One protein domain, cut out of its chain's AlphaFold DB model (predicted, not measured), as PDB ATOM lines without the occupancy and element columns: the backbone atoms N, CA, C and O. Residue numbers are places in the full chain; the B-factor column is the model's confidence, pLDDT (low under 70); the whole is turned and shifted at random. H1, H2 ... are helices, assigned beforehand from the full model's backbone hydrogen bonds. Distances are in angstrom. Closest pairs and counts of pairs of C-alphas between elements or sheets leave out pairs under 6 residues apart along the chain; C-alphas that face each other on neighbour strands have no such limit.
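This is residues 63 to 140 of the 216 residues of the protein "Hypothetical protein" of Rotaria socialis (UniProt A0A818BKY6). With little regular structure, this is a loose rod: H3 with short H1 and H2 makes one end, residues 94 to 136 loop onward, and short H4 makes the far tip. The 78 printed residues hold four named helices, H1 to H4 in chain order, and no named strand: all helix, under half in named elements. The radius of gyration of the C-alphas is 16.0 A; spans are 49 by 22 by 18 A.

Start at H3, residues 82 to 93: its residues 85 to 89 alone touch H2, residues 72 to 75 (closest C-alphas Val 85 and Ser 72, 5.9 A). H1, residues 63 to 67, is close to H3 but not clearly touching: C-alphas 66 and 92, the closest, are 7.9 A apart. H4, residues 137 to 140, is apart from these. Each O i to N i+4 pair in H1 and H3 is within hydrogen-bond range; H2 and H4 are too short for one.

Find C-alpha 82 at (3.397, -23.857, -20.949); H3 runs 16.4 A from there. H4 ends at C-alpha 140, (-24.215, -25.206, -31.129).

The printed part has no cut. The H3 to H4 link, 43 residues, is long. Look for pLDDT under 70 at residues 93 to 101, 110 to 113 and 139 to 140.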
ATOM      1  N   GLU A  63      16.341 -31.814 -28.960       84.44
ATOM      2  CA  GLU A  63      17.355 -32.878 -29.035       84.44
ATOM      3  C   GLU A  63      18.486 -32.672 -28.011       84.44
ATOM      4  O   GLU A  63      18.928 -33.615 -27.344       84.44
ATOM      5  N   GLU A  64      18.933 -31.429 -27.831       82.12
ATOM      6  CA  GLU A  64      19.967 -31.083 -26.860       82.12
ATOM      7  C   GLU A  64      19.450 -31.219 -25.417       82.12
ATOM      8  O   GLU A  64      20.151 -31.762 -24.558       82.12
ATOM      9  N   LEU A  65      18.193 -30.840 -25.149       87.00
ATOM     10  CA  LEU A  65      17.535 -31.084 -23.858       87.00
ATOM     11  C   LEU A  65      17.421 -32.584 -23.544       87.00
ATOM     12  O   LEU A  65      17.714 -33.000 -22.420       87.00
ATOM     13  N   HIS A  66      17.053 -33.412 -24.527       85.00
ATOM     14  CA  HIS A  66      17.015 -34.871 -24.384       85.00
ATOM     15  C   HIS A  66      18.395 -35.465 -24.118       85.00
ATOM     16  O   HIS A  66      18.551 -36.286 -23.209       85.00
ATOM     17  N   THR A  67      19.406 -35.025 -24.869       89.38
ATOM     18  CA  THR A  67      20.799 -35.462 -24.700       89.38
ATOM     19  C   THR A  67      21.303 -35.143 -23.292       89.38
ATOM     20  O   THR A  67      21.968 -35.968 -22.661       89.38
ATOM     21  N   ASN A  68      20.893 -33.993 -22.757       88.56
ATOM     22  CA  ASN A  68      21.194 -33.558 -21.396       88.56
ATOM     23  C   ASN A  68      20.253 -34.143 -20.324       88.56
ATOM     24  O   ASN A  68      20.428 -33.849 -19.142       88.56
ATOM     25  N   LYS A  69      19.295 -35.002 -20.704       90.31
ATOM     26  CA  LYS A  69      18.311 -35.651 -19.816       90.31
ATOM     27  C   LYS A  69      17.506 -34.664 -18.964       90.31
ATOM     28  O   LYS A  69      17.140 -34.989 -17.833       90.31
ATOM     29  N   ILE A  70      17.234 -33.481 -19.507       89.25
ATOM     30  CA  ILE A  70      16.342 -32.506 -18.880       89.25
ATOM     31  C   ILE A  70      14.928 -33.096 -18.820       89.25
ATOM     32  O   ILE A  70      14.547 -33.909 -19.655       89.25
ATOM     33  N   THR A  71      14.171 -32.774 -17.779       87.69
ATOM     34  CA  THR A  71      12.785 -33.222 -17.549       87.69
ATOM     35  C   THR A  71      11.824 -32.046 -17.687       87.69
ATOM     36  O   THR A  71      12.246 -30.901 -17.516       87.69
ATOM     37  N   SER A  72      10.549 -32.281 -17.998       84.50
ATOM     38  CA  SER A  72       9.569 -31.184 -18.049       84.50
ATOM     39  C   SER A  72       9.372 -30.494 -16.722       84.50
ATOM     40  O   SER A  72       9.221 -29.277 -16.700       84.50
ATOM     41  N   GLU A  73       9.484 -31.219 -15.610       84.62
ATOM     42  CA  GLU A  73       9.462 -30.637 -14.270       84.62
ATOM     43  C   GLU A  73      10.559 -29.581 -14.097       84.62
ATOM     44  O   GLU A  73      10.362 -28.583 -13.407       84.62
ATOM     45  N   GLN A  74      11.705 -29.758 -14.762       84.38
ATOM     46  CA  GLN A  74      12.769 -28.754 -14.782       84.38
ATOM     47  C   GLN A  74      12.454 -27.585 -15.717       84.38
ATOM     48  O   GLN A  74      12.811 -26.457 -15.385       84.38
ATOM     49  N   LEU A  75      11.776 -27.820 -16.843       82.56
ATOM     50  CA  LEU A  75      11.354 -26.751 -17.754       82.56
ATOM     51  C   LEU A  75      10.256 -25.870 -17.149       82.56
ATOM     52  O   LEU A  75      10.278 -24.662 -17.361       82.56
ATOM     53  N   PHE A  76       9.367 -26.426 -16.322       77.56
ATOM     54  CA  PHE A  76       8.392 -25.650 -15.545       77.56
ATOM     55  C   PHE A  76       9.045 -24.680 -14.548       77.56
ATOM     56  O   PHE A  76       8.440 -23.682 -14.168       77.56
ATOM     57  N   ALA A  77      10.283 -24.951 -14.123       76.81
ATOM     58  CA  ALA A  77      11.058 -24.052 -13.267       76.81
ATOM     59  C   ALA A  77      11.845 -22.989 -14.060       76.81
ATOM     60  O   ALA A  77      12.496 -22.128 -13.465       76.81
ATOM     61  N   TRP A  78      11.840 -23.065 -15.392       77.19
ATOM     62  CA  TRP A  78      12.482 -22.107 -16.292       77.19
ATOM     63  C   TRP A  78      11.450 -21.087 -16.794       77.19
ATOM     64  O   TRP A  78      10.250 -21.331 -16.706       77.19
ATOM     65  N   PRO A  79      11.875 -19.943 -17.361       74.56
ATOM     66  CA  PRO A  79      10.966 -18.999 -18.014       74.56
ATOM     67  C   PRO A  79      10.481 -19.516 -19.387       74.56
ATOM     68  O   PRO A  79      10.528 -18.791 -20.380       74.56
ATOM     69  N   ALA A  80      10.069 -20.782 -19.462       72.94
ATOM     70  CA  ALA A  80       9.454 -21.395 -20.634       72.94
ATOM     71  C   ALA A  80       7.931 -21.184 -20.595       72.94
ATOM     72  O   ALA A  80       7.336 -21.184 -19.517       72.94
ATOM     73  N   SER A  81       7.292 -20.995 -21.754       76.31
ATOM     74  CA  SER A  81       5.826 -21.019 -21.821       76.31
ATOM     75  C   SER A  81       5.312 -22.445 -21.631       76.31
ATOM     76  O   SER A  81       6.010 -23.405 -21.959       76.31
ATOM     77  N   ILE A  82       4.083 -22.570 -21.122       75.06
ATOM     78  CA  ILE A  82       3.397 -23.857 -20.949       75.06
ATOM     79  C   ILE A  82       3.401 -24.669 -22.253       75.06
ATOM     80  O   ILE A  82       3.825 -25.820 -22.236       75.06
ATOM     81  N   ASP A  83       3.123 -24.015 -23.384       70.62
ATOM     82  CA  ASP A  83       3.110 -24.631 -24.718       70.62
ATOM     83  C   ASP A  83       4.448 -25.302 -25.075       70.62
ATOM     84  O   ASP A  83       4.479 -26.392 -25.639       70.62
ATOM     85  N   ILE A  84       5.581 -24.680 -24.714       74.88
ATOM     86  CA  ILE A  84       6.922 -25.226 -24.986       74.88
ATOM     87  C   ILE A  84       7.196 -26.460 -24.123       74.88
ATOM     88  O   ILE A  84       7.817 -27.416 -24.593       74.88
ATOM     89  N   VAL A  85       6.753 -26.452 -22.863       83.25
ATOM     90  CA  VAL A  85       6.926 -27.599 -21.960       83.25
ATOM     91  C   VAL A  85       6.053 -28.772 -22.402       83.25
ATOM     92  O   VAL A  85       6.525 -29.909 -22.426       83.25
ATOM     93  N   GLU A  86       4.817 -28.496 -22.809       76.12
ATOM     94  CA  GLU A  86       3.901 -29.492 -23.367       76.12
ATOM     95  C   GLU A  86       4.440 -30.073 -24.675       76.12
ATOM     96  O   GLU A  86       4.479 -31.287 -24.846       76.12
ATOM     97  N   GLN A  87       4.954 -29.243 -25.581       78.19
ATOM     98  CA  GLN A  87       5.568 -29.736 -26.812       78.19
ATOM     99  C   GLN A  87       6.780 -30.643 -26.529       78.19
ATOM    100  O   GLN A  87       6.900 -31.717 -27.122       78.19
ATOM    101  N   TYR A  88       7.646 -30.259 -25.585       83.00
ATOM    102  CA  TYR A  88       8.806 -31.065 -25.193       83.00
ATOM    103  C   TYR A  88       8.413 -32.441 -24.637       83.00
ATOM    104  O   TYR A  88       9.023 -33.464 -24.964       83.00
ATOM    105  N   GLU A  89       7.379 -32.495 -23.802       81.06
ATOM    106  CA  GLU A  89       6.873 -33.751 -23.249       81.06
ATOM    107  C   GLU A  89       6.244 -34.649 -24.330       81.06
ATOM    108  O   GLU A  89       6.316 -35.876 -24.227       81.06
ATOM    109  N   ALA A  90       5.677 -34.070 -25.396       73.94
ATOM    110  CA  ALA A  90       5.001 -34.824 -26.445       73.94
ATOM    111  C   ALA A  90       6.017 -35.512 -27.331       73.94
ATOM    112  O   ALA A  90       5.862 -36.695 -27.639       73.94
ATOM    113  N   GLU A  91       7.106 -34.815 -27.645       75.44
ATOM    114  CA  GLU A  91       8.262 -35.409 -28.305       75.44
ATOM    115  C   GLU A  91       8.922 -36.490 -27.439       75.44
ATOM    116  O   GLU A  91       9.371 -37.515 -27.959       75.44
ATOM    117  N   ARG A  92       8.935 -36.319 -26.109       73.38
ATOM    118  CA  ARG A  92       9.544 -37.275 -25.175       73.38
ATOM    119  C   ARG A  92       8.758 -38.570 -25.004       73.38
ATOM    120  O   ARG A  92       9.352 -39.650 -24.974       73.38
ATOM    121  N   PHE A  93       7.453 -38.461 -24.775       67.75
ATOM    122  CA  PHE A  93       6.617 -39.579 -24.340       67.75
ATOM    123  C   PHE A  93       5.706 -40.111 -25.447       67.75
ATOM    124  O   PHE A  93       5.099 -41.167 -25.262       67.75
ATOM    125  N   GLY A  94       5.624 -39.424 -26.596       60.53
ATOM    126  CA  GLY A  94       4.815 -39.822 -27.755       60.53
ATOM    127  C   GLY A  94       3.322 -39.966 -27.451       60.53
ATOM    128  O   GLY A  94       2.581 -40.525 -28.255       60.53
ATOM    129  N   ASN A  95       2.900 -39.549 -26.257       57.91
ATOM    130  CA  ASN A  95       1.583 -39.804 -25.701       57.91
ATOM    131  C   ASN A  95       1.308 -38.807 -24.564       57.91
ATOM    132  O   ASN A  95       1.084 -39.190 -23.416       57.91
ATOM    133  N   ILE A  96       1.395 -37.510 -24.873       57.72
ATOM    134  CA  ILE A  96       0.705 -36.514 -24.054       57.72
ATOM    135  C   ILE A  96      -0.763 -36.538 -24.439       57.72
ATOM    136  O   ILE A  96      -1.117 -36.433 -25.613       57.72
ATOM    137  N   SER A  97      -1.609 -36.616 -23.419       55.34
ATOM    138  CA  SER A  97      -3.025 -36.305 -23.534       55.34
ATOM    139  C   SER A  97      -3.197 -34.787 -23.592       55.34
ATOM    140  O   SER A  97      -3.384 -34.152 -22.557       55.34
ATOM    141  N   TYR A  98      -3.109 -34.203 -24.785       61.59
ATOM    142  CA  TYR A  98      -3.559 -32.829 -25.006       61.59
ATOM    143  C   TYR A  98      -5.067 -32.749 -24.731       61.59
ATOM    144  O   TYR A  98      -5.794 -33.719 -24.977       61.59
ATOM    145  N   SER A  99      -5.557 -31.618 -24.217       58.31
ATOM    146  CA  SER A  99      -6.996 -31.369 -24.065       58.31
ATOM    147  C   SER A  99      -7.614 -31.020 -25.419       58.31
ATOM    148  O   SER A  99      -8.078 -29.907 -25.640       58.31
ATOM    149  N   CYS A 100      -7.559 -31.960 -26.354       64.94
ATOM    150  CA  CYS A 100      -8.127 -31.777 -27.677       64.94
ATOM    151  C   CYS A 100      -9.653 -31.768 -27.591       64.94
ATOM    152  O   CYS A 100     -10.256 -32.533 -26.826       64.94
ATOM    153  N   TYR A 101     -10.286 -30.947 -28.419       69.81
ATOM    154  CA  TYR A 101     -11.717 -31.038 -28.622       69.81
ATOM    155  C   TYR A 101     -12.032 -32.338 -29.378       69.81
ATOM    156  O   TYR A 101     -11.571 -32.554 -30.494       69.81
ATOM    157  N   THR A 102     -12.770 -33.250 -28.740       73.56
ATOM    158  CA  THR A 102     -13.038 -34.607 -29.271       73.56
ATOM    159  C   THR A 102     -14.486 -34.827 -29.699       73.56
ATOM    160  O   THR A 102     -14.813 -35.872 -30.256       73.56
ATOM    161  N   HIS A 103     -15.361 -33.851 -29.454       75.38
ATOM    162  CA  HIS A 103     -16.784 -33.939 -29.786       75.38
ATOM    163  C   HIS A 103     -17.098 -33.571 -31.245       75.38
ATOM    164  O   HIS A 103     -18.256 -33.633 -31.652       75.38
ATOM    165  N   LEU A 104     -16.071 -33.260 -32.037       78.44
ATOM    166  CA  LEU A 104     -16.152 -33.005 -33.467       78.44
ATOM    167  C   LEU A 104     -15.095 -33.842 -34.189       78.44
ATOM    168  O   LEU A 104     -13.913 -33.810 -33.853       78.44
ATOM    169  N   GLU A 105     -15.531 -34.617 -35.177       81.38
ATOM    170  CA  GLU A 105     -14.628 -35.364 -36.051       81.38
ATOM    171  C   GLU A 105     -13.974 -34.389 -37.037       81.38
ATOM    172  O   GLU A 105     -14.644 -33.889 -37.935       81.38
ATOM    173  N   CYS A 106     -12.683 -34.130 -36.846       82.50
ATOM    174  CA  CYS A 106     -11.890 -33.177 -37.615       82.50
ATOM    175  C   CYS A 106     -10.550 -33.817 -37.986       82.50
ATOM    176  O   CYS A 106      -9.835 -34.298 -37.099       82.50
ATOM    177  N   ASP A 107     -10.192 -33.826 -39.273       83.56
ATOM    178  CA  ASP A 107      -8.847 -34.224 -39.702       83.56
ATOM    179  C   ASP A 107      -7.961 -32.987 -39.838       83.56
ATOM    180  O   ASP A 107      -8.081 -32.215 -40.791       83.56
ATOM    181  N   ARG A 108      -7.067 -32.796 -38.865       81.06
ATOM    182  CA  ARG A 108      -6.126 -31.671 -38.830       81.06
ATOM    183  C   ARG A 108      -4.696 -32.035 -39.217       81.06
ATOM    184  O   ARG A 108      -3.811 -31.182 -39.205       81.06
ATOM    185  N   GLY A 109      -4.463 -33.298 -39.561       74.00
ATOM    186  CA  GLY A 109      -3.142 -33.821 -39.865       74.00
ATOM    187  C   GLY A 109      -2.566 -34.719 -38.766       74.00
ATOM    188  O   GLY A 109      -3.277 -35.204 -37.886       74.00
ATOM    189  N   PRO A 110      -1.263 -35.040 -38.852       69.69
ATOM    190  CA  PRO A 110      -0.648 -36.011 -37.961       69.69
ATOM    191  C   PRO A 110      -0.583 -35.487 -36.520       69.69
ATOM    192  O   PRO A 110      -0.229 -34.335 -36.271       69.69
ATOM    193  N   VAL A 111      -0.864 -36.372 -35.560       61.81
ATOM    194  CA  VAL A 111      -0.648 -36.148 -34.119       61.81
ATOM    195  C   VAL A 111       0.758 -35.554 -33.903       61.81
ATOM    196  O   VAL A 111       1.712 -36.091 -34.476       61.81
ATOM    197  N   PRO A 112       0.926 -34.474 -33.112       62.16
ATOM    198  CA  PRO A 112       0.020 -33.947 -32.083       62.16
ATOM    199  C   PRO A 112      -0.898 -32.794 -32.517       62.16
ATOM    200  O   PRO A 112      -1.457 -32.126 -31.654       62.16
ATOM    201  N   MET A 113      -1.062 -32.533 -33.819       68.38
ATOM    202  CA  MET A 113      -1.931 -31.444 -34.282       68.38
ATOM    203  C   MET A 113      -3.388 -31.761 -33.922       68.38
ATOM    204  O   MET A 113      -3.953 -32.720 -34.447       68.38
ATOM    205  N   CYS A 114      -3.982 -31.003 -33.001       76.62
ATOM    206  CA  CYS A 114      -5.366 -31.205 -32.599       76.62
ATOM    207  C   CYS A 114      -6.155 -29.907 -32.509       76.62
ATOM    208  O   CYS A 114      -5.577 -28.831 -32.402       76.62
ATOM    209  N   LEU A 115      -7.475 -30.048 -32.628       80.56
ATOM    210  CA  LEU A 115      -8.417 -28.942 -32.677       80.56
ATOM    211  C   LEU A 115      -8.699 -28.403 -31.274       80.56
ATOM    212  O   LEU A 115      -9.110 -29.167 -30.393       80.56
ATOM    213  N   ASP A 116      -8.465 -27.107 -31.074       80.25
ATOM    214  CA  ASP A 116      -8.895 -26.378 -29.885       80.25
ATOM    215  C   ASP A 116     -10.382 -26.015 -30.016       80.25
ATOM    216  O   ASP A 116     -10.901 -25.789 -31.105       80.25
ATOM    217  N   TRP A 117     -11.095 -25.961 -28.893       77.94
ATOM    218  CA  TRP A 117     -12.517 -25.611 -28.882       77.94
ATOM    219  C   TRP A 117     -12.781 -24.170 -29.343       77.94
ATOM    220  O   TRP A 117     -13.895 -23.868 -29.758       77.94
ATOM    221  N   ARG A 118     -11.785 -23.279 -29.249       79.81
ATOM    222  CA  ARG A 118     -11.867 -21.880 -29.704       79.81
ATOM    223  C   ARG A 118     -11.832 -21.733 -31.219       79.81
ATOM    224  O   ARG A 118     -12.163 -20.663 -31.704       79.81
ATOM    225  N   GLU A 119     -11.406 -22.779 -31.911       82.81
ATOM    226  CA  GLU A 119     -11.274 -22.859 -33.368       82.81
ATOM    227  C   GLU A 119     -12.475 -23.603 -33.978       82.81
ATOM    228  O   GLU A 119     -12.395 -24.159 -35.064       82.81
ATOM    229  N   VAL A 120     -13.571 -23.725 -33.223       85.19
ATOM    230  CA  VAL A 120     -14.842 -24.261 -33.710       85.19
ATOM    231  C   VAL A 120     -15.801 -23.090 -33.835       85.19
ATOM    232  O   VAL A 120     -16.095 -22.430 -32.834       85.19
ATOM    233  N   CYS A 121     -16.331 -22.873 -35.035       86.44
ATOM    234  CA  CYS A 121     -17.246 -21.785 -35.356       86.44
ATOM    235  C   CYS A 121     -16.650 -20.391 -35.121       86.44
ATOM    236  O   CYS A 121     -17.346 -19.471 -34.674       86.44
ATOM    237  N   ASP A 122     -15.367 -20.219 -35.428       84.88
ATOM    238  CA  ASP A 122     -14.653 -18.945 -35.322       84.88
ATOM    239  C   ASP A 122     -14.576 -18.181 -36.663       84.88
ATOM    240  O   ASP A 122     -14.040 -17.070 -36.735       84.88
ATOM    241  N   ASN A 123     -15.241 -18.700 -37.702       86.44
ATOM    242  CA  ASN A 123     -15.204 -18.274 -39.104       86.44
ATOM    243  C   ASN A 123     -13.888 -18.583 -39.834       86.44
ATOM    244  O   ASN A 123     -13.617 -17.974 -40.881       86.44
ATOM    245  N   HIS A 124     -13.078 -19.510 -39.333       89.44
ATOM    246  CA  HIS A 124     -11.864 -19.981 -39.978       89.44
ATOM    247  C   HIS A 124     -11.928 -21.494 -40.208       89.44
ATOM    248  O   HIS A 124     -12.322 -22.246 -39.343       89.44
ATOM    249  N   ILE A 125     -11.568 -21.947 -41.416       89.81
ATOM    250  CA  ILE A 125     -11.560 -23.382 -41.728       89.81
ATOM    251  C   ILE A 125     -10.233 -23.977 -41.277       89.81
ATOM    252  O   ILE A 125      -9.198 -23.809 -41.933       89.81
ATOM    253  N   ASP A 126     -10.303 -24.729 -40.198       88.25
ATOM    254  CA  ASP A 126      -9.199 -25.381 -39.530       88.25
ATOM    255  C   ASP A 126      -9.123 -26.885 -39.816       88.25
ATOM    256  O   ASP A 126      -8.022 -27.449 -39.851       88.25
ATOM    257  N   CYS A 127     -10.256 -27.538 -40.099       88.62
ATOM    258  CA  CYS A 127     -10.297 -28.955 -40.461       88.62
ATOM    259  C   CYS A 127     -10.119 -29.187 -41.971       88.62
ATOM    260  O   CYS A 127     -10.834 -28.632 -42.812       88.62
ATOM    261  N   TRP A 128      -9.199 -30.086 -42.348       85.06
ATOM    262  CA  TRP A 128      -8.916 -30.415 -43.752       85.06
ATOM    263  C   TRP A 128      -9.984 -31.298 -44.405       85.06
ATOM    264  O   TRP A 128     -10.061 -31.344 -45.635       85.06
ATOM    265  N   ASP A 129     -10.833 -31.973 -43.625       80.81
ATOM    266  CA  ASP A 129     -11.901 -32.854 -44.114       80.81
ATOM    267  C   ASP A 129     -13.176 -32.118 -44.564       80.81
ATOM    268  O   ASP A 129     -14.228 -32.735 -44.715       80.81
ATOM    269  N   GLY A 130     -13.071 -30.820 -44.864       77.69
ATOM    270  CA  GLY A 130     -14.155 -30.031 -45.453       77.69
ATOM    271  C   GLY A 130     -14.631 -28.853 -44.610       77.69
ATOM    272  O   GLY A 130     -15.689 -28.322 -44.919       77.69
ATOM    273  N   GLY A 131     -13.869 -28.427 -43.597       84.38
ATOM    274  CA  GLY A 131     -14.244 -27.301 -42.739       84.38
ATOM    275  C   GLY A 131     -15.423 -27.599 -41.821       84.38
ATOM    276  O   GLY A 131     -16.292 -26.752 -41.640       84.38
ATOM    277  N   ARG A 132     -15.485 -28.824 -41.282       86.94
ATOM    278  CA  ARG A 132     -16.581 -29.283 -40.411       86.94
ATOM    279  C   ARG A 132     -16.683 -28.480 -39.109       86.94
ATOM    280  O   ARG A 132     -17.765 -28.366 -38.546       86.94
ATOM    281  N   ASP A 133     -15.564 -27.940 -38.652       87.94
ATOM    282  CA  ASP A 133     -15.443 -26.946 -37.585       87.94
ATOM    283  C   ASP A 133     -16.289 -25.692 -37.811       87.94
ATOM    284  O   ASP A 133     -16.773 -25.122 -36.841       87.94
ATOM    285  N   GLU A 134     -16.581 -25.346 -39.065       90.38
ATOM    286  CA  GLU A 134     -17.377 -24.173 -39.442       90.38
ATOM    287  C   GLU A 134     -18.770 -24.536 -39.983       90.38
ATOM    288  O   GLU A 134     -19.515 -23.693 -40.496       90.38
ATOM    289  N   GLU A 135     -19.160 -25.808 -39.887       88.50
ATOM    290  CA  GLU A 135     -20.470 -26.273 -40.322       88.50
ATOM    291  C   GLU A 135     -21.463 -26.339 -39.164       88.50
ATOM    292  O   GLU A 135     -21.168 -26.773 -38.057       88.50
ATOM    293  N   ASN A 136     -22.719 -25.990 -39.456       81.19
ATOM    294  CA  ASN A 136     -23.830 -26.111 -38.512       81.19
ATOM    295  C   ASN A 136     -23.597 -25.422 -37.154       81.19
ATOM    296  O   ASN A 136     -24.158 -25.856 -36.151       81.19
ATOM    297  N   CYS A 137     -22.859 -24.309 -37.130       81.69
ATOM    298  CA  CYS A 137     -22.624 -23.508 -35.925       81.69
ATOM    299  C   CYS A 137     -23.912 -23.106 -35.200       81.69
ATOM    300  O   CYS A 137     -23.978 -23.114 -33.976       81.69
ATOM    301  N   PHE A 138     -24.988 -22.888 -35.958       76.31
ATOM    302  CA  PHE A 138     -26.310 -22.623 -35.398       76.31
ATOM    303  C   PHE A 138     -26.830 -23.754 -34.489       76.31
ATOM    304  O   PHE A 138     -27.621 -23.484 -33.599       76.31
ATOM    305  N   LEU A 139     -26.425 -25.017 -34.687       68.25
ATOM    306  CA  LEU A 139     -26.816 -26.132 -33.812       68.25
ATOM    307  C   LEU A 139     -26.118 -26.062 -32.450       68.25
ATOM    308  O   LEU A 139     -26.696 -26.517 -31.470       68.25
ATOM    309  N   LEU A 140     -24.912 -25.490 -32.388       65.38
ATOM    310  CA  LEU A 140     -24.215 -25.206 -31.129       65.38
ATOM    311  C   LEU A 140     -24.829 -23.993 -30.410       65.38
ATOM    312  O   LEU A 140     -24.782 -23.912 -29.188       65.38
TER     313      LEU A 140